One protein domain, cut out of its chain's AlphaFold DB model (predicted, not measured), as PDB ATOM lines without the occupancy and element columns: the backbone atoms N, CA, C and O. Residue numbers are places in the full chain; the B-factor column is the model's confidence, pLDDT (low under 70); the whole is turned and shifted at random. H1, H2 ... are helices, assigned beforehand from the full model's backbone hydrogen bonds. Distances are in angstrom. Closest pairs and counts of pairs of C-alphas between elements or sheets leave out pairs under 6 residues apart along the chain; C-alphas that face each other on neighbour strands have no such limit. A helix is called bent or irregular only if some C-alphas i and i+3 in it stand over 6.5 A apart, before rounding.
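What this domain is: This is residues 2 to 19, 71 to 83 and 100 to 186 of the 240 residues of an uncharacterized protein of Streptomyces sp. WAC 01529 (UniProt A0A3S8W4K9). A five-helix bundle, helices packed together: long H3 and H5 run side by side in opposite ways, H1 and H4, also side by side, cover them, and H2 packs at one end. The printed part has 118 residues with five named helices, H1 to H5, and no named strand: all helix. It is compact, radius of gyration of the C-alphas 15.0 A, spanning 48 by 34 by 20 A.

Where its parts are: H3, residues 105 to 129, begins at C-alpha (148.527, 90.858, 82.446) and measures 36.1 A. H5, 161 to 181, measures 30.2 A, ending at (143.683, 99.160, 85.703); H4, 141 to 157, 24.7 A; H1, 4 to 16, 18.2 A; H2, 71 to 80, 14.1 A. H4 is only just irregular, C-alphas 146 and 149 being 6.9 A apart.

How they stand to each other: H5, the hub, touches four helices, among them H3 at a shallow tilt of 16 degrees, closest C-alphas Ala 107 and Ile 181, 6.6 A. H4 touches H3, closest C-alphas Ala 118 and Leu 145, 5.6 A. H1 and H3 are apart. O i to N i+4 pairs are within hydrogen-bond range throughout H1, H2, H3 and H5, and 11 of 13 in H4.

The domain as a whole: The printed part has two cuts, one between residues 19 and 71, whose C-alphas are 8.4 A apart, and one between residues 83 and 100, whose C-alphas are 7.7 A apart. The H3 to H4 link is long. Residues 2, 81 to 83 and 100 to 103 have pLDDT under 70.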
ATOM      1  N   ALA A   2     125.684 116.216  76.317       68.94
ATOM      2  CA  ALA A   2     126.464 115.927  75.111       68.94
ATOM      3  C   ALA A   2     125.683 114.956  74.214       68.94
ATOM      4  O   ALA A   2     124.987 114.079  74.733       68.94
ATOM      5  N   SER A   3     125.772 115.140  72.901       85.19
ATOM      6  CA  SER A   3     125.232 114.184  71.931       85.19
ATOM      7  C   SER A   3     126.038 112.878  71.951       85.19
ATOM      8  O   SER A   3     127.191 112.856  72.389       85.19
ATOM      9  N   ASP A   4     125.449 111.777  71.477       86.56
ATOM     10  CA  ASP A   4     126.146 110.486  71.399       86.56
ATOM     11  C   ASP A   4     127.475 110.565  70.614       86.56
ATOM     12  O   ASP A   4     128.477 110.060  71.125       86.56
ATOM     13  N   PRO A   5     127.558 111.255  69.456       86.19
ATOM     14  CA  PRO A   5     128.822 111.446  68.746       86.19
ATOM     15  C   PRO A   5     129.873 112.223  69.544       86.19
ATOM     16  O   PRO A   5     131.039 111.838  69.549       86.19
ATOM     17  N   GLU A   6     129.484 113.283  70.258       90.56
ATOM     18  CA  GLU A   6     130.406 114.046  71.114       90.56
ATOM     19  C   GLU A   6     130.925 113.196  72.278       90.56
ATOM     20  O   GLU A   6     132.105 113.261  72.628       90.56
ATOM     21  N   PHE A   7     130.058 112.369  72.863       93.56
ATOM     22  CA  PHE A   7     130.441 111.458  73.936       93.56
ATOM     23  C   PHE A   7     131.398 110.367  73.435       93.56
ATOM     24  O   PHE A   7     132.425 110.110  74.062       93.56
ATOM     25  N   ILE A   8     131.116 109.770  72.273       95.69
ATOM     26  CA  ILE A   8     132.010 108.812  71.606       95.69
ATOM     27  C   ILE A   8     133.352 109.472  71.263       95.69
ATOM     28  O   ILE A   8     134.404 108.882  71.511       95.69
ATOM     29  N   ALA A   9     133.334 110.702  70.741       95.56
ATOM     30  CA  ALA A   9     134.541 111.463  70.435       95.56
ATOM     31  C   ALA A   9     135.407 111.671  71.681       95.56
ATOM     32  O   ALA A   9     136.625 111.489  71.612       95.56
ATOM     33  N   ASP A  10     134.799 111.988  72.828       95.06
ATOM     34  CA  ASP A  10     135.535 112.113  74.082       95.06
ATOM     35  C   ASP A  10     136.170 110.782  74.508       95.06
ATOM     36  O   ASP A  10     137.364 110.742  74.798       95.06
ATOM     37  N   LEU A  11     135.428 109.673  74.461       96.81
ATOM     38  CA  LEU A  11     135.958 108.346  74.800       96.81
ATOM     39  C   LEU A  11     137.144 107.952  73.904       96.81
ATOM     40  O   LEU A  11     138.192 107.527  74.399       96.81
ATOM     41  N   VAL A  12     137.016 108.144  72.589       97.06
ATOM     42  CA  VAL A  12     138.095 107.890  71.621       97.06
ATOM     43  C   VAL A  12     139.295 108.795  71.890       97.06
ATOM     44  O   VAL A  12     140.441 108.341  71.833       97.06
ATOM     45  N   ARG A  13     139.060 110.067  72.227       96.62
ATOM     46  CA  ARG A  13     140.116 111.014  72.595       96.62
ATOM     47  C   ARG A  13     140.885 110.532  73.826       96.62
ATOM     48  O   ARG A  13     142.113 110.526  73.769       96.62
ATOM     49  N   GLN A  14     140.209 110.053  74.875       96.88
ATOM     50  CA  GLN A  14     140.880 109.477  76.051       96.88
ATOM     51  C   GLN A  14     141.765 108.277  75.668       96.88
ATOM     52  O   GLN A  14     142.916 108.188  76.105       96.88
ATOM     53  N   LEU A  15     141.272 107.385  74.799       96.62
ATOM     54  CA  LEU A  15     142.023 106.208  74.345       96.62
ATOM     55  C   LEU A  15     143.253 106.557  73.502       96.62
ATOM     56  O   LEU A  15     144.299 105.936  73.677       96.62
ATOM     57  N   VAL A  16     143.130 107.517  72.581       96.94
ATOM     58  CA  VAL A  16     144.106 107.726  71.499       96.94
ATOM     59  C   VAL A  16     144.961 108.978  71.674       96.94
ATOM     60  O   VAL A  16     146.138 108.965  71.314       96.94
ATOM     61  N   SER A  17     144.386 110.054  72.203       92.44
ATOM     62  CA  SER A  17     144.976 111.399  72.159       92.44
ATOM     63  C   SER A  17     145.343 111.962  73.533       92.44
ATOM     64  O   SER A  17     146.102 112.923  73.592       92.44
ATOM     65  N   GLY A  18     144.844 111.369  74.619       90.56
ATOM     66  CA  GLY A  18     145.051 111.876  75.977       90.56
ATOM     67  C   GLY A  18     143.852 112.653  76.503       90.56
ATOM     68  O   GLY A  18     142.890 112.932  75.778       90.56
ATOM     69  N   TRP A  19     143.879 112.952  77.798       90.75
ATOM     70  CA  TRP A  19     142.707 113.459  78.497       90.75
ATOM     71  C   TRP A  19     143.022 114.317  79.707       90.75
ATOM     72  O   TRP A  19     144.072 114.211  80.330       90.75
ATOM     73  N   LEU A  71     145.277 106.648  77.065       95.38
ATOM     74  CA  LEU A  71     145.142 105.413  77.845       95.38
ATOM     75  C   LEU A  71     145.872 104.240  77.178       95.38
ATOM     76  O   LEU A  71     146.431 103.404  77.876       95.38
ATOM     77  N   ILE A  72     145.928 104.188  75.840       96.25
ATOM     78  CA  ILE A  72     146.683 103.150  75.124       96.25
ATOM     79  C   ILE A  72     148.180 103.233  75.441       96.25
ATOM     80  O   ILE A  72     148.786 102.197  75.695       96.25
ATOM     81  N   VAL A  73     148.770 104.434  75.450       94.88
ATOM     82  CA  VAL A  73     150.198 104.609  75.773       94.88
ATOM     83  C   VAL A  73     150.469 104.189  77.215       94.88
ATOM     84  O   VAL A  73     151.373 103.398  77.455       94.88
ATOM     85  N   GLN A  74     149.635 104.627  78.156       92.69
ATOM     86  CA  GLN A  74     149.795 104.273  79.569       92.69
ATOM     87  C   GLN A  74     149.626 102.765  79.822       92.69
ATOM     88  O   GLN A  74     150.376 102.171  80.589       92.69
ATOM     89  N   LEU A  75     148.677 102.106  79.145       92.56
ATOM     90  CA  LEU A  75     148.525 100.648  79.217       92.56
ATOM     91  C   LEU A  75     149.732  99.922  78.613       92.56
ATOM     92  O   LEU A  75     150.154  98.900  79.143       92.56
ATOM     93  N   GLN A  76     150.291 100.427  77.508       92.88
ATOM     94  CA  GLN A  76     151.515  99.871  76.924       92.88
ATOM     95  C   GLN A  76     152.686  99.996  77.898       92.88
ATOM     96  O   GLN A  76     153.403  99.019  78.099       92.88
ATOM     97  N   GLU A  77     152.833 101.153  78.544       88.69
ATOM     98  CA  GLU A  77     153.828 101.373  79.594       88.69
ATOM     99  C   GLU A  77     153.645 100.370  80.739       88.69
ATOM    100  O   GLU A  77     154.587  99.641  81.038       88.69
ATOM    101  N   ALA A  78     152.427 100.210  81.270       85.94
ATOM    102  CA  ALA A  78     152.111  99.246  82.331       85.94
ATOM    103  C   ALA A  78     152.406  97.780  81.947       85.94
ATOM    104  O   ALA A  78     152.764  96.960  82.792       85.94
ATOM    105  N   VAL A  79     152.281  97.422  80.664       86.50
ATOM    106  CA  VAL A  79     152.696  96.101  80.162       86.50
ATOM    107  C   VAL A  79     154.222  95.965  80.132       86.50
ATOM    108  O   VAL A  79     154.735  94.870  80.373       86.50
ATOM    109  N   THR A  80     154.939  97.049  79.826       80.25
ATOM    110  CA  THR A  80     156.410  97.078  79.735       80.25
ATOM    111  C   THR A  80     157.128  97.310  81.061       80.25
ATOM    112  O   THR A  80     158.329  97.042  81.129       80.25
ATOM    113  N   GLU A  81     156.433  97.802  82.093       66.25
ATOM    114  CA  GLU A  81     157.013  98.016  83.417       66.25
ATOM    115  C   GLU A  81     157.701  96.733  83.897       66.25
ATOM    116  O   GLU A  81     157.159  95.632  83.732       66.25
ATOM    117  N   PRO A  82     158.921  96.837  84.457       53.66
ATOM    118  CA  PRO A  82     159.633  95.659  84.897       53.66
ATOM    119  C   PRO A  82     158.784  94.982  85.965       53.66
ATOM    120  O   PRO A  82     158.534  95.559  87.027       53.66
ATOM    121  N   VAL A  83     158.375  93.736  85.696       51.91
ATOM    122  CA  VAL A  83     157.935  92.814  86.741       51.91
ATOM    123  C   VAL A  83     159.026  92.903  87.791       51.91
ATOM    124  O   VAL A  83     160.161  92.492  87.534       51.91
ATOM    125  N   ASN A 100     160.426  86.411  80.754       49.53
ATOM    126  CA  ASN A 100     159.829  87.615  81.361       49.53
ATOM    127  C   ASN A 100     158.360  87.880  80.941       49.53
ATOM    128  O   ASN A 100     158.113  88.431  79.864       49.53
ATOM    129  N   PRO A 101     157.387  87.524  81.793       53.59
ATOM    130  CA  PRO A 101     155.977  87.772  81.523       53.59
ATOM    131  C   PRO A 101     155.692  89.285  81.448       53.59
ATOM    132  O   PRO A 101     156.519  90.080  81.906       53.59
ATOM    133  N   PRO A 102     154.542  89.698  80.882       61.91
ATOM    134  CA  PRO A 102     154.121  91.099  80.912       61.91
ATOM    135  C   PRO A 102     154.097  91.638  82.351       61.91
ATOM    136  O   PRO A 102     153.727  90.909  83.273       61.91
ATOM    137  N   GLY A 103     154.451  92.919  82.517       69.69
ATOM    138  CA  GLY A 103     154.393  93.635  83.798       69.69
ATOM    139  C   GLY A 103     152.999  93.587  84.423       69.69
ATOM    140  O   GLY A 103     152.843  93.256  85.596       69.69
ATOM    141  N   ASN A 104     151.978  93.816  83.592       83.12
ATOM    142  CA  ASN A 104     150.571  93.753  83.965       83.12
ATOM    143  C   ASN A 104     149.761  92.947  82.926       83.12
ATOM    144  O   ASN A 104     149.547  93.386  81.792       83.12
ATOM    145  N   GLY A 105     149.305  91.751  83.314       85.69
ATOM    146  CA  GLY A 105     148.527  90.858  82.446       85.69
ATOM    147  C   GLY A 105     147.120  91.371  82.119       85.69
ATOM    148  O   GLY A 105     146.629  91.135  81.014       85.69
ATOM    149  N   GLU A 106     146.488  92.116  83.029       89.19
ATOM    150  CA  GLU A 106     145.171  92.724  82.802       89.19
ATOM    151  C   GLU A 106     145.261  93.859  81.778       89.19
ATOM    152  O   GLU A 106     144.426  93.950  80.875       89.19
ATOM    153  N   ALA A 107     146.316  94.678  81.860       89.75
ATOM    154  CA  ALA A 107     146.589  95.729  80.882       89.75
ATOM    155  C   ALA A 107     146.815  95.147  79.477       89.75
ATOM    156  O   ALA A 107     146.266  95.658  78.497       89.75
ATOM    157  N   LEU A 108     147.559  94.037  79.374       91.81
ATOM    158  CA  LEU A 108     147.757  93.332  78.106       91.81
ATOM    159  C   LEU A 108     146.436  92.790  77.549       91.81
ATOM    160  O   LEU A 108     146.142  92.994  76.370       91.81
ATOM    161  N   ALA A 109     145.634  92.124  78.382       92.94
ATOM    162  CA  ALA A 109     144.338  91.596  77.970       92.94
ATOM    163  C   ALA A 109     143.425  92.715  77.448       92.94
ATOM    164  O   ALA A 109     142.857  92.590  76.362       92.94
ATOM    165  N   LEU A 110     143.358  93.846  78.159       95.94
ATOM    166  CA  LEU A 110     142.561  94.991  77.735       95.94
ATOM    167  C   LEU A 110     143.061  95.596  76.415       95.94
ATOM    168  O   LEU A 110     142.242  95.918  75.557       95.94
ATOM    169  N   LEU A 111     144.377  95.723  76.213       95.00
ATOM    170  CA  LEU A 111     144.941  96.205  74.944       95.00
ATOM    171  C   LEU A 111     144.560  95.307  73.762       95.00
ATOM    172  O   LEU A 111     144.243  95.813  72.683       95.00
ATOM    173  N   LEU A 112     144.570  93.986  73.955       94.38
ATOM    174  CA  LEU A 112     144.145  93.032  72.930       94.38
ATOM    175  C   LEU A 112     142.653  93.177  72.615       94.38
ATOM    176  O   LEU A 112     142.288  93.181  71.441       94.38
ATOM    177  N   THR A 113     141.811  93.364  73.634       96.50
ATOM    178  CA  THR A 113     140.377  93.615  73.436       96.50
ATOM    179  C   THR A 113     140.128  94.937  72.712       96.50
ATOM    180  O   THR A 113     139.421  94.939  71.715       96.50
ATOM    181  N   ILE A 114     140.764  96.040  73.128       96.06
ATOM    182  CA  ILE A 114     140.648  97.345  72.446       96.06
ATOM    183  C   ILE A 114     141.055  97.226  70.974       96.06
ATOM    184  O   ILE A 114     140.434  97.834  70.105       96.06
ATOM    185  N   ARG A 115     142.099  96.444  70.678       95.25
ATOM    186  CA  ARG A 115     142.531  96.191  69.303       95.25
ATOM    187  C   ARG A 115     141.474  95.439  68.496       95.25
ATOM    188  O   ARG A 115     141.233  95.841  67.362       95.25
ATOM    189  N   ALA A 116     140.915  94.359  69.038       94.31
ATOM    190  CA  ALA A 116     139.878  93.580  68.361       94.31
ATOM    191  C   ALA A 116     138.639  94.449  68.099       94.31
ATOM    192  O   ALA A 116     138.262  94.643  66.947       94.31
ATOM    193  N   ASP A 117     138.134  95.099  69.144       95.44
ATOM    194  CA  ASP A 117     136.982  95.994  69.087       95.44
ATOM    195  C   ASP A 117     137.169  97.123  68.063       95.44
ATOM    196  O   ASP A 117     136.272  97.412  67.279       95.44
ATOM    197  N   ALA A 118     138.348  97.753  68.014       94.88
ATOM    198  CA  ALA A 118     138.621  98.813  67.044       94.88
ATOM    199  C   ALA A 118     138.479  98.330  65.592       94.88
ATOM    200  O   ALA A 118     137.985  99.078  64.749       94.88
ATOM    201  N   HIS A 119     138.921  97.104  65.297       93.44
ATOM    202  CA  HIS A 119     138.742  96.501  63.977       93.44
ATOM    203  C   HIS A 119     137.272  96.163  63.718       93.44
ATOM    204  O   HIS A 119     136.741  96.568  62.686       93.44
ATOM    205  N   ASP A 120     136.604  95.527  64.677       94.75
ATOM    206  CA  ASP A 120     135.206  95.115  64.543       94.75
ATOM    207  C   ASP A 120     134.273  96.320  64.345       94.75
ATOM    208  O   ASP A 120     133.426  96.313  63.451       94.75
ATOM    209  N   TYR A 121     134.466  97.405  65.102       95.50
ATOM    210  CA  TYR A 121     133.699  98.645  64.933       95.50
ATOM    211  C   TYR A 121     133.959  99.293  63.583       95.50
ATOM    212  O   TYR A 121     133.020  99.742  62.927       95.50
ATOM    213  N   TYR A 122     135.223  99.340  63.158       93.94
ATOM    214  CA  TYR A 122     135.583  99.890  61.859       93.94
ATOM    215  C   TYR A 122     134.890  99.125  60.732       93.94
ATOM    216  O   TYR A 122     134.283  99.742  59.858       93.94
ATOM    217  N   ASP A 123     134.929  97.795  60.761       92.94
ATOM    218  CA  ASP A 123     134.323  96.975  59.719       92.94
ATOM    219  C   ASP A 123     132.794  97.010  59.754       92.94
ATOM    220  O   ASP A 123     132.173  97.114  58.693       92.94
ATOM    221  N   ALA A 124     132.181  97.024  60.941       94.62
ATOM    222  CA  ALA A 124     130.734  97.173  61.088       94.62
ATOM    223  C   ALA A 124     130.238  98.522  60.540       94.62
ATOM    224  O   ALA A 124     129.311  98.562  59.729       94.62
ATOM    225  N   LEU A 125     130.894  99.626  60.914       95.06
ATOM    226  CA  LEU A 125     130.563 100.966  60.420       95.06
ATOM    227  C   LEU A 125     130.816 101.093  58.913       95.06
ATOM    228  O   LEU A 125     129.998 101.652  58.181       95.06
ATOM    229  N   ARG A 126     131.920 100.529  58.414       93.81
ATOM    230  CA  ARG A 126     132.219 100.496  56.978       93.81
ATOM    231  C   ARG A 126     131.140  99.748  56.201       93.81
ATOM    232  O   ARG A 126     130.755 100.207  55.131       93.81
ATOM    233  N   ALA A 127     130.675  98.607  56.707       93.38
ATOM    234  CA  ALA A 127     129.678  97.787  56.030       93.38
ATOM    235  C   ALA A 127     128.339  98.520  55.861       93.38
ATOM    236  O   ALA A 127     127.719  98.392  54.806       93.38
ATOM    237  N   VAL A 128     127.922  99.315  56.853       94.75
ATOM    238  CA  VAL A 128     126.663 100.077  56.775       94.75
ATOM    239  C   VAL A 128     126.800 101.367  55.963       94.75
ATOM    240  O   VAL A 128     125.924 101.677  55.161       94.75
ATOM    241  N   LEU A 129     127.916 102.093  56.092       93.56
ATOM    242  CA  LEU A 129     128.121 103.367  55.389       93.56
ATOM    243  C   LEU A 129     128.577 103.188  53.935       93.56
ATOM    244  O   LEU A 129     128.265 104.004  53.069       93.56
ATOM    245  N   TYR A 130     129.338 102.128  53.658       91.62
ATOM    246  CA  TYR A 130     130.027 101.910  52.386       91.62
ATOM    247  C   TYR A 130     129.945 100.440  51.918       91.62
ATOM    248  O   TYR A 130     130.981  99.830  51.636       91.62
ATOM    249  N   PRO A 131     128.741  99.856  51.750       87.19
ATOM    250  CA  PRO A 131     128.553  98.418  51.498       87.19
ATOM    251  C   PRO A 131     129.219  97.902  50.212       87.19
ATOM    252  O   PRO A 131     129.582  96.733  50.123       87.19
ATOM    253  N   GLY A 132     129.401  98.767  49.208       85.00
ATOM    254  CA  GLY A 132     130.050  98.418  47.937       85.00
ATOM    255  C   GLY A 132     131.578  98.536  47.933       85.00
ATOM    256  O   GLY A 132     132.208  98.211  46.930       85.00
ATOM    257  N   HIS A 133     132.185  99.025  49.017       83.06
ATOM    258  CA  HIS A 133     133.637  99.155  49.103       83.06
ATOM    259  C   HIS A 133     134.246  97.855  49.635       83.06
ATOM    260  O   HIS A 133     133.723  97.243  50.564       83.06
ATOM    261  N   GLY A 134     135.364  97.425  49.048       76.50
ATOM    262  CA  GLY A 134     136.133  96.293  49.568       76.50
ATOM    263  C   GLY A 134     136.792  96.609  50.914       76.50
ATOM    264  O   GLY A 134     136.860  97.764  51.340       76.50
ATOM    265  N   GLU A 135     137.309  95.577  51.577       78.00
ATOM    266  CA  GLU A 135     138.096  95.750  52.799       78.00
ATOM    267  C   GLU A 135     139.336  96.612  52.548       78.00
ATOM    268  O   GLU A 135     140.083  96.427  51.577       78.00
ATOM    269  N   ARG A 136     139.586  97.555  53.458       76.06
ATOM    270  CA  ARG A 136     140.770  98.403  53.397       76.06
ATOM    271  C   ARG A 136     141.939  97.685  54.066       76.06
ATOM    272  O   ARG A 136     141.943  97.465  55.271       76.06
ATOM    273  N   LYS A 137     142.972  97.355  53.289       78.69
ATOM    274  CA  LYS A 137     144.204  96.757  53.827       78.69
ATOM    275  C   LYS A 137     145.017  97.793  54.611       78.69
ATOM    276  O   LYS A 137     145.121  98.945  54.194       78.69
ATOM    277  N   GLY A 138     145.634  97.361  55.712       79.75
ATOM    278  CA  GLY A 138     146.597  98.170  56.470       79.75
ATOM    279  C   GLY A 138     145.990  99.210  57.417       79.75
ATOM    280  O   GLY A 138     146.673 100.167  57.775       79.75
ATOM    281  N   VAL A 139     144.727  99.052  57.828       87.19
ATOM    282  CA  VAL A 139     144.130  99.902  58.870       87.19
ATOM    283  C   VAL A 139     144.796  99.587  60.211       87.19
ATOM    284  O   VAL A 139     144.793  98.450  60.672       87.19
ATOM    285  N   THR A 140     145.395 100.598  60.833       92.88
ATOM    286  CA  THR A 140     145.957 100.494  62.187       92.88
ATOM    287  C   THR A 140     144.863 100.677  63.239       92.88
ATOM    288  O   THR A 140     143.870 101.357  62.979       92.88
ATOM    289  N   VAL A 141     145.080 100.171  64.457       91.12
ATOM    290  CA  VAL A 141     144.164 100.375  65.598       91.12
ATOM    291  C   VAL A 141     143.882 101.860  65.832       91.12
ATOM    292  O   VAL A 141     142.731 102.259  65.962       91.12
ATOM    293  N   LEU A 142     144.916 102.707  65.810       93.50
ATOM    294  CA  LEU A 142     144.746 104.147  66.030       93.50
ATOM    295  C   LEU A 142     143.944 104.812  64.909       93.50
ATOM    296  O   LEU A 142     143.113 105.672  65.185       93.50
ATOM    297  N   SER A 143     144.176 104.430  63.650       92.44
ATOM    298  CA  SER A 143     143.387 104.958  62.530       92.44
ATOM    299  C   SER A 143     141.940 104.471  62.556       92.44
ATOM    300  O   SER A 143     141.058 105.248  62.211       92.44
ATOM    301  N   ALA A 144     141.702 103.227  62.983       93.88
ATOM    302  CA  ALA A 144     140.358 102.690  63.160       93.88
ATOM    303  C   ALA A 144     139.613 103.483  64.237       93.88
ATOM    304  O   ALA A 144     138.595 104.095  63.937       93.88
ATOM    305  N   LEU A 145     140.187 103.587  65.443       96.00
ATOM    306  CA  LEU A 145     139.596 104.330  66.559       96.00
ATOM    307  C   LEU A 145     139.302 105.791  66.203       96.00
ATOM    308  O   LEU A 145     138.225 106.285  66.511       96.00
ATOM    309  N   ARG A 146     140.225 106.480  65.520       95.44
ATOM    310  CA  ARG A 146     140.037 107.885  65.117       95.44
ATOM    311  C   ARG A 146     138.914 108.097  64.105       95.44
ATOM    312  O   ARG A 146     138.395 109.202  64.050       95.44
ATOM    313  N   ALA A 147     138.564 107.087  63.312       94.00
ATOM    314  CA  ALA A 147     137.471 107.186  62.347       94.00
ATOM    315  C   ALA A 147     136.089 106.985  62.993       94.00
ATOM    316  O   ALA A 147     135.093 107.449  62.443       94.00
ATOM    317  N   ILE A 148     136.028 106.311  64.149       95.62
ATOM    318  CA  ILE A 148     134.768 105.933  64.802       95.62
ATOM    319  C   ILE A 148     133.847 107.130  65.070       95.62
ATOM    320  O   ILE A 148     132.677 107.009  64.726       95.62
ATOM    321  N   PRO A 149     134.291 108.272  65.639       95.94
ATOM    322  CA  PRO A 149     133.366 109.348  65.995       95.94
ATOM    323  C   PRO A 149     132.586 109.888  64.793       95.94
ATOM    324  O   PRO A 149     131.356 109.950  64.835       95.94
ATOM    325  N   ASP A 150     133.289 110.190  63.699       95.31
ATOM    326  CA  ASP A 150     132.680 110.708  62.473       95.31
ATOM    327  C   ASP A 150     131.758 109.664  61.832       95.31
ATOM    328  O   ASP A 150     130.652 109.971  61.393       95.31
ATOM    329  N   TRP A 151     132.185 108.400  61.807       96.25
ATOM    330  CA  TRP A 151     131.398 107.320  61.215       96.25
ATOM    331  C   TRP A 151     130.165 106.972  62.052       96.25
ATOM    332  O   TRP A 151     129.118 106.680  61.488       96.25
ATOM    333  N   CYS A 152     130.244 107.057  63.380       96.62
ATOM    334  CA  CYS A 152     129.085 106.927  64.258       96.62
ATOM    335  C   CYS A 152     128.092 108.073  64.055       96.62
ATOM    336  O   CYS A 152     126.892 107.816  64.047       96.62
ATOM    337  N   ALA A 153     128.561 109.309  63.846       95.56
ATOM    338  CA  ALA A 153     127.680 110.427  63.510       95.56
ATOM    339  C   ALA A 153     126.921 110.157  62.200       95.56
ATOM    340  O   ALA A 153     125.692 110.194  62.179       95.56
ATOM    341  N   MET A 154     127.640 109.771  61.139       96.31
ATOM    342  CA  MET A 154     127.035 109.416  59.849       96.31
ATOM    343  C   MET A 154     126.076 108.220  59.956       96.31
ATOM    344  O   MET A 154     125.023 108.206  59.323       96.31
ATOM    345  N   ALA A 155     126.432 107.201  60.742       95.56
ATOM    346  CA  ALA A 155     125.614 106.004  60.916       95.56
ATOM    347  C   ALA A 155     124.321 106.308  61.689       95.56
ATOM    348  O   ALA A 155     123.267 105.799  61.315       95.56
ATOM    349  N   GLY A 156     124.386 107.165  62.713       93.88
ATOM    350  CA  GLY A 156     123.204 107.654  63.429       93.88
ATOM    351  C   GLY A 156     122.271 108.449  62.513       93.88
ATOM    352  O   GLY A 156     121.077 108.171  62.456       93.88
ATOM    353  N   GLU A 157     122.812 109.358  61.693       94.19
ATOM    354  CA  GLU A 157     122.021 110.091  60.687       94.19
ATOM    355  C   GLU A 157     121.356 109.163  59.653       94.19
ATOM    356  O   GLU A 157     120.261 109.452  59.168       94.19
ATOM    357  N   ALA A 158     121.989 108.029  59.342       93.75
ATOM    358  CA  ALA A 158     121.453 106.994  58.460       93.75
ATOM    359  C   ALA A 158     120.469 106.020  59.151       93.75
ATOM    360  O   ALA A 158     119.968 105.103  58.497       93.75
ATOM    361  N   GLY A 159     120.166 106.208  60.441       94.69
ATOM    362  CA  GLY A 159     119.204 105.395  61.195       94.69
ATOM    363  C   GLY A 159     119.768 104.093  61.774       94.69
ATOM    364  O   GLY A 159     119.011 103.168  62.059       94.69
ATOM    365  N   HIS A 160     121.088 103.990  61.949       95.44
ATOM    366  CA  HIS A 160     121.754 102.833  62.561       95.44
ATOM    367  C   HIS A 160     122.025 103.033  64.063       95.44
ATOM    368  O   HIS A 160     123.117 102.731  64.554       95.44
ATOM    369  N   ASP A 161     121.030 103.528  64.803       92.88
ATOM    370  CA  ASP A 161     121.171 103.925  66.212       92.88
ATOM    371  C   ASP A 161     121.605 102.775  67.132       92.88
ATOM    372  O   ASP A 161     122.439 102.976  68.014       92.88
ATOM    373  N   ASP A 162     121.122 101.552  66.894       94.31
ATOM    374  CA  ASP A 162     121.486 100.375  67.698       94.31
ATOM    375  C   ASP A 162     122.985 100.043  67.601       94.31
ATOM    376  O   ASP A 162     123.625  99.700  68.599       94.31
ATOM    377  N   LEU A 163     123.568 100.185  66.404       95.50
ATOM    378  CA  LEU A 163     125.003  99.985  66.190       95.50
ATOM    379  C   LEU A 163     125.805 101.065  66.922       95.50
ATOM    380  O   LEU A 163     126.769 100.754  67.623       95.50
ATOM    381  N   VAL A 164     125.392 102.328  66.786       95.94
ATOM    382  CA  VAL A 164     126.040 103.464  67.457       95.94
ATOM    383  C   VAL A 164     125.972 103.300  68.976       95.94
ATOM    384  O   VAL A 164     126.977 103.494  69.662       95.94
ATOM    385  N   TYR A 165     124.822 102.878  69.502       93.62
ATOM    386  CA  TYR A 165     124.632 102.599  70.919       93.62
ATOM    387  C   TYR A 165     125.557 101.479  71.419       93.62
ATOM    388  O   TYR A 165     126.205 101.648  72.453       93.62
ATOM    389  N   GLY A 166     125.669 100.372  70.679       94.50
ATOM    390  CA  GLY A 166     126.571  99.268  71.025       94.50
ATOM    391  C   GLY A 166     128.034  99.711  71.107       94.50
ATOM    392  O   GLY A 166     128.696  99.493  72.121       94.50
ATOM    393  N   ILE A 167     128.509 100.430  70.083       96.56
ATOM    394  CA  ILE A 167     129.875 100.979  70.041       96.56
ATOM    395  C   ILE A 167     130.115 101.935  71.216       96.56
ATOM    396  O   ILE A 167     131.160 101.881  71.870       96.56
ATOM    397  N   LYS A 168     129.143 102.804  71.515       95.62
ATOM    398  CA  LYS A 168     129.212 103.750  72.633       95.62
ATOM    399  C   LYS A 168     129.390 103.039  73.973       95.62
ATOM    400  O   LYS A 168     130.278 103.410  74.744       95.62
ATOM    401  N   GLU A 169     128.557 102.042  74.264       93.88
ATOM    402  CA  GLU A 169     128.603 101.333  75.547       93.88
ATOM    403  C   GLU A 169     129.880 100.507  75.703       93.88
ATOM    404  O   GLU A 169     130.488 100.507  76.781       93.88
ATOM    405  N   ASP A 170     130.360  99.883  74.630       95.75
ATOM    406  CA  ASP A 170     131.621  99.162  74.690       95.75
ATOM    407  C   ASP A 170     132.821 100.097  74.873       95.75
ATOM    408  O   ASP A 170     133.636  99.867  75.770       95.75
ATOM    409  N   LEU A 171     132.926 101.190  74.102       96.75
ATOM    410  CA  LEU A 171     133.996 102.181  74.275       96.75
ATOM    411  C   LEU A 171     134.004 102.740  75.697       96.75
ATOM    412  O   LEU A 171     135.061 102.843  76.326       96.75
ATOM    413  N   ARG A 172     132.819 103.041  76.236       94.88
ATOM    414  CA  ARG A 172     132.651 103.493  77.619       94.88
ATOM    415  C   ARG A 172     133.191 102.460  78.601       94.88
ATOM    416  O   ARG A 172     133.908 102.821  79.536       94.88
ATOM    417  N   LYS A 173     132.877 101.180  78.391       92.88
ATOM    418  CA  LYS A 173     133.396 100.075  79.201       92.88
ATOM    419  C   LYS A 173     134.918  99.981  79.101       92.88
ATOM    420  O   LYS A 173     135.562  99.878  80.139       92.88
ATOM    421  N   ARG A 174     135.507 100.070  77.902       95.88
ATOM    422  CA  ARG A 174     136.969  99.987  77.711       95.88
ATOM    423  C   ARG A 174     137.713 101.129  78.379       95.88
ATOM    424  O   ARG A 174     138.668 100.868  79.106       95.88
ATOM    425  N   VAL A 175     137.256 102.363  78.183       95.88
ATOM    426  CA  VAL A 175     137.832 103.546  78.839       95.88
ATOM    427  C   VAL A 175     137.775 103.388  80.352       95.88
ATOM    428  O   VAL A 175     138.784 103.565  81.028       95.88
ATOM    429  N   ARG A 176     136.625 102.975  80.891       91.75
ATOM    430  CA  ARG A 176     136.468 102.750  82.327       91.75
ATOM    431  C   ARG A 176     137.403 101.662  82.854       91.75
ATOM    432  O   ARG A 176     138.066 101.867  83.863       91.75
ATOM    433  N   THR A 177     137.463 100.508  82.193       92.75
ATOM    434  CA  THR A 177     138.353  99.416  82.609       92.75
ATOM    435  C   THR A 177     139.818  99.850  82.543       92.75
ATOM    436  O   THR A 177     140.559  99.558  83.473       92.75
ATOM    437  N   ALA A 178     140.223 100.603  81.515       92.38
ATOM    438  CA  ALA A 178     141.577 101.152  81.420       92.38
ATOM    439  C   ALA A 178     141.899 102.060  82.610       92.38
ATOM    440  O   ALA A 178     142.939 101.902  83.238       92.38
ATOM    441  N   ARG A 179     140.987 102.974  82.954       89.56
ATOM    442  CA  ARG A 179     141.148 103.888  84.093       89.56
ATOM    443  C   ARG A 179     141.246 103.149  85.428       89.56
ATOM    444  O   ARG A 179     142.050 103.550  86.259       89.56
ATOM    445  N   ILE A 180     140.495 102.060  85.611       83.94
ATOM    446  CA  ILE A 180     140.596 101.204  86.806       83.94
ATOM    447  C   ILE A 180     141.955 100.497  86.866       83.94
ATOM    448  O   ILE A 180     142.626 100.561  87.891       83.94
ATOM    449  N   ILE A 181     142.388  99.863  85.770       84.31
ATOM    450  CA  ILE A 181     143.683  99.160  85.703       84.31
ATOM    451  C   ILE A 181     144.848 100.117  85.984       84.31
ATOM    452  O   ILE A 181     145.810  99.743  86.648       84.31
ATOM    453  N   LEU A 182     144.755 101.353  85.491       84.50
ATOM    454  CA  LEU A 182     145.766 102.395  85.681       84.50
ATOM    455  C   LEU A 182     145.631 103.142  87.024       84.50
ATOM    456  O   LEU A 182     146.428 104.032  87.302       84.50
ATOM    457  N   GLY A 183     144.645 102.796  87.858       80.75
ATOM    458  CA  GLY A 183     144.478 103.347  89.206       80.75
ATOM    459  C   GLY A 183     143.839 104.739  89.290       80.75
ATOM    460  O   GLY A 183     143.859 105.339  90.361       80.75
ATOM    461  N   TYR A 184     143.263 105.255  88.200       81.56
ATOM    462  CA  TYR A 184     142.540 106.536  88.193       81.56
ATOM    463  C   TYR A 184     141.120 106.417  88.753       81.56
ATOM    464  O   TYR A 184     140.611 107.350  89.367       81.56
ATOM    465  N   ASP A 185     140.487 105.259  88.551       82.50
ATOM    466  CA  ASP A 185     139.137 104.976  89.032       82.50
ATOM    467  C   ASP A 185     139.148 103.732  89.935       82.50
ATOM    468  O   ASP A 185     139.941 102.811  89.747       82.50
ATOM    469  N   SER A 186     138.212 103.656  90.881       75.12
ATOM    470  CA  SER A 186     138.016 102.468  91.721       75.12
ATOM    471  C   SER A 186     136.923 101.547  91.144       75.12
ATOM    472  O   SER A 186     135.929 102.040  90.586       75.12
TER     473      SER A 186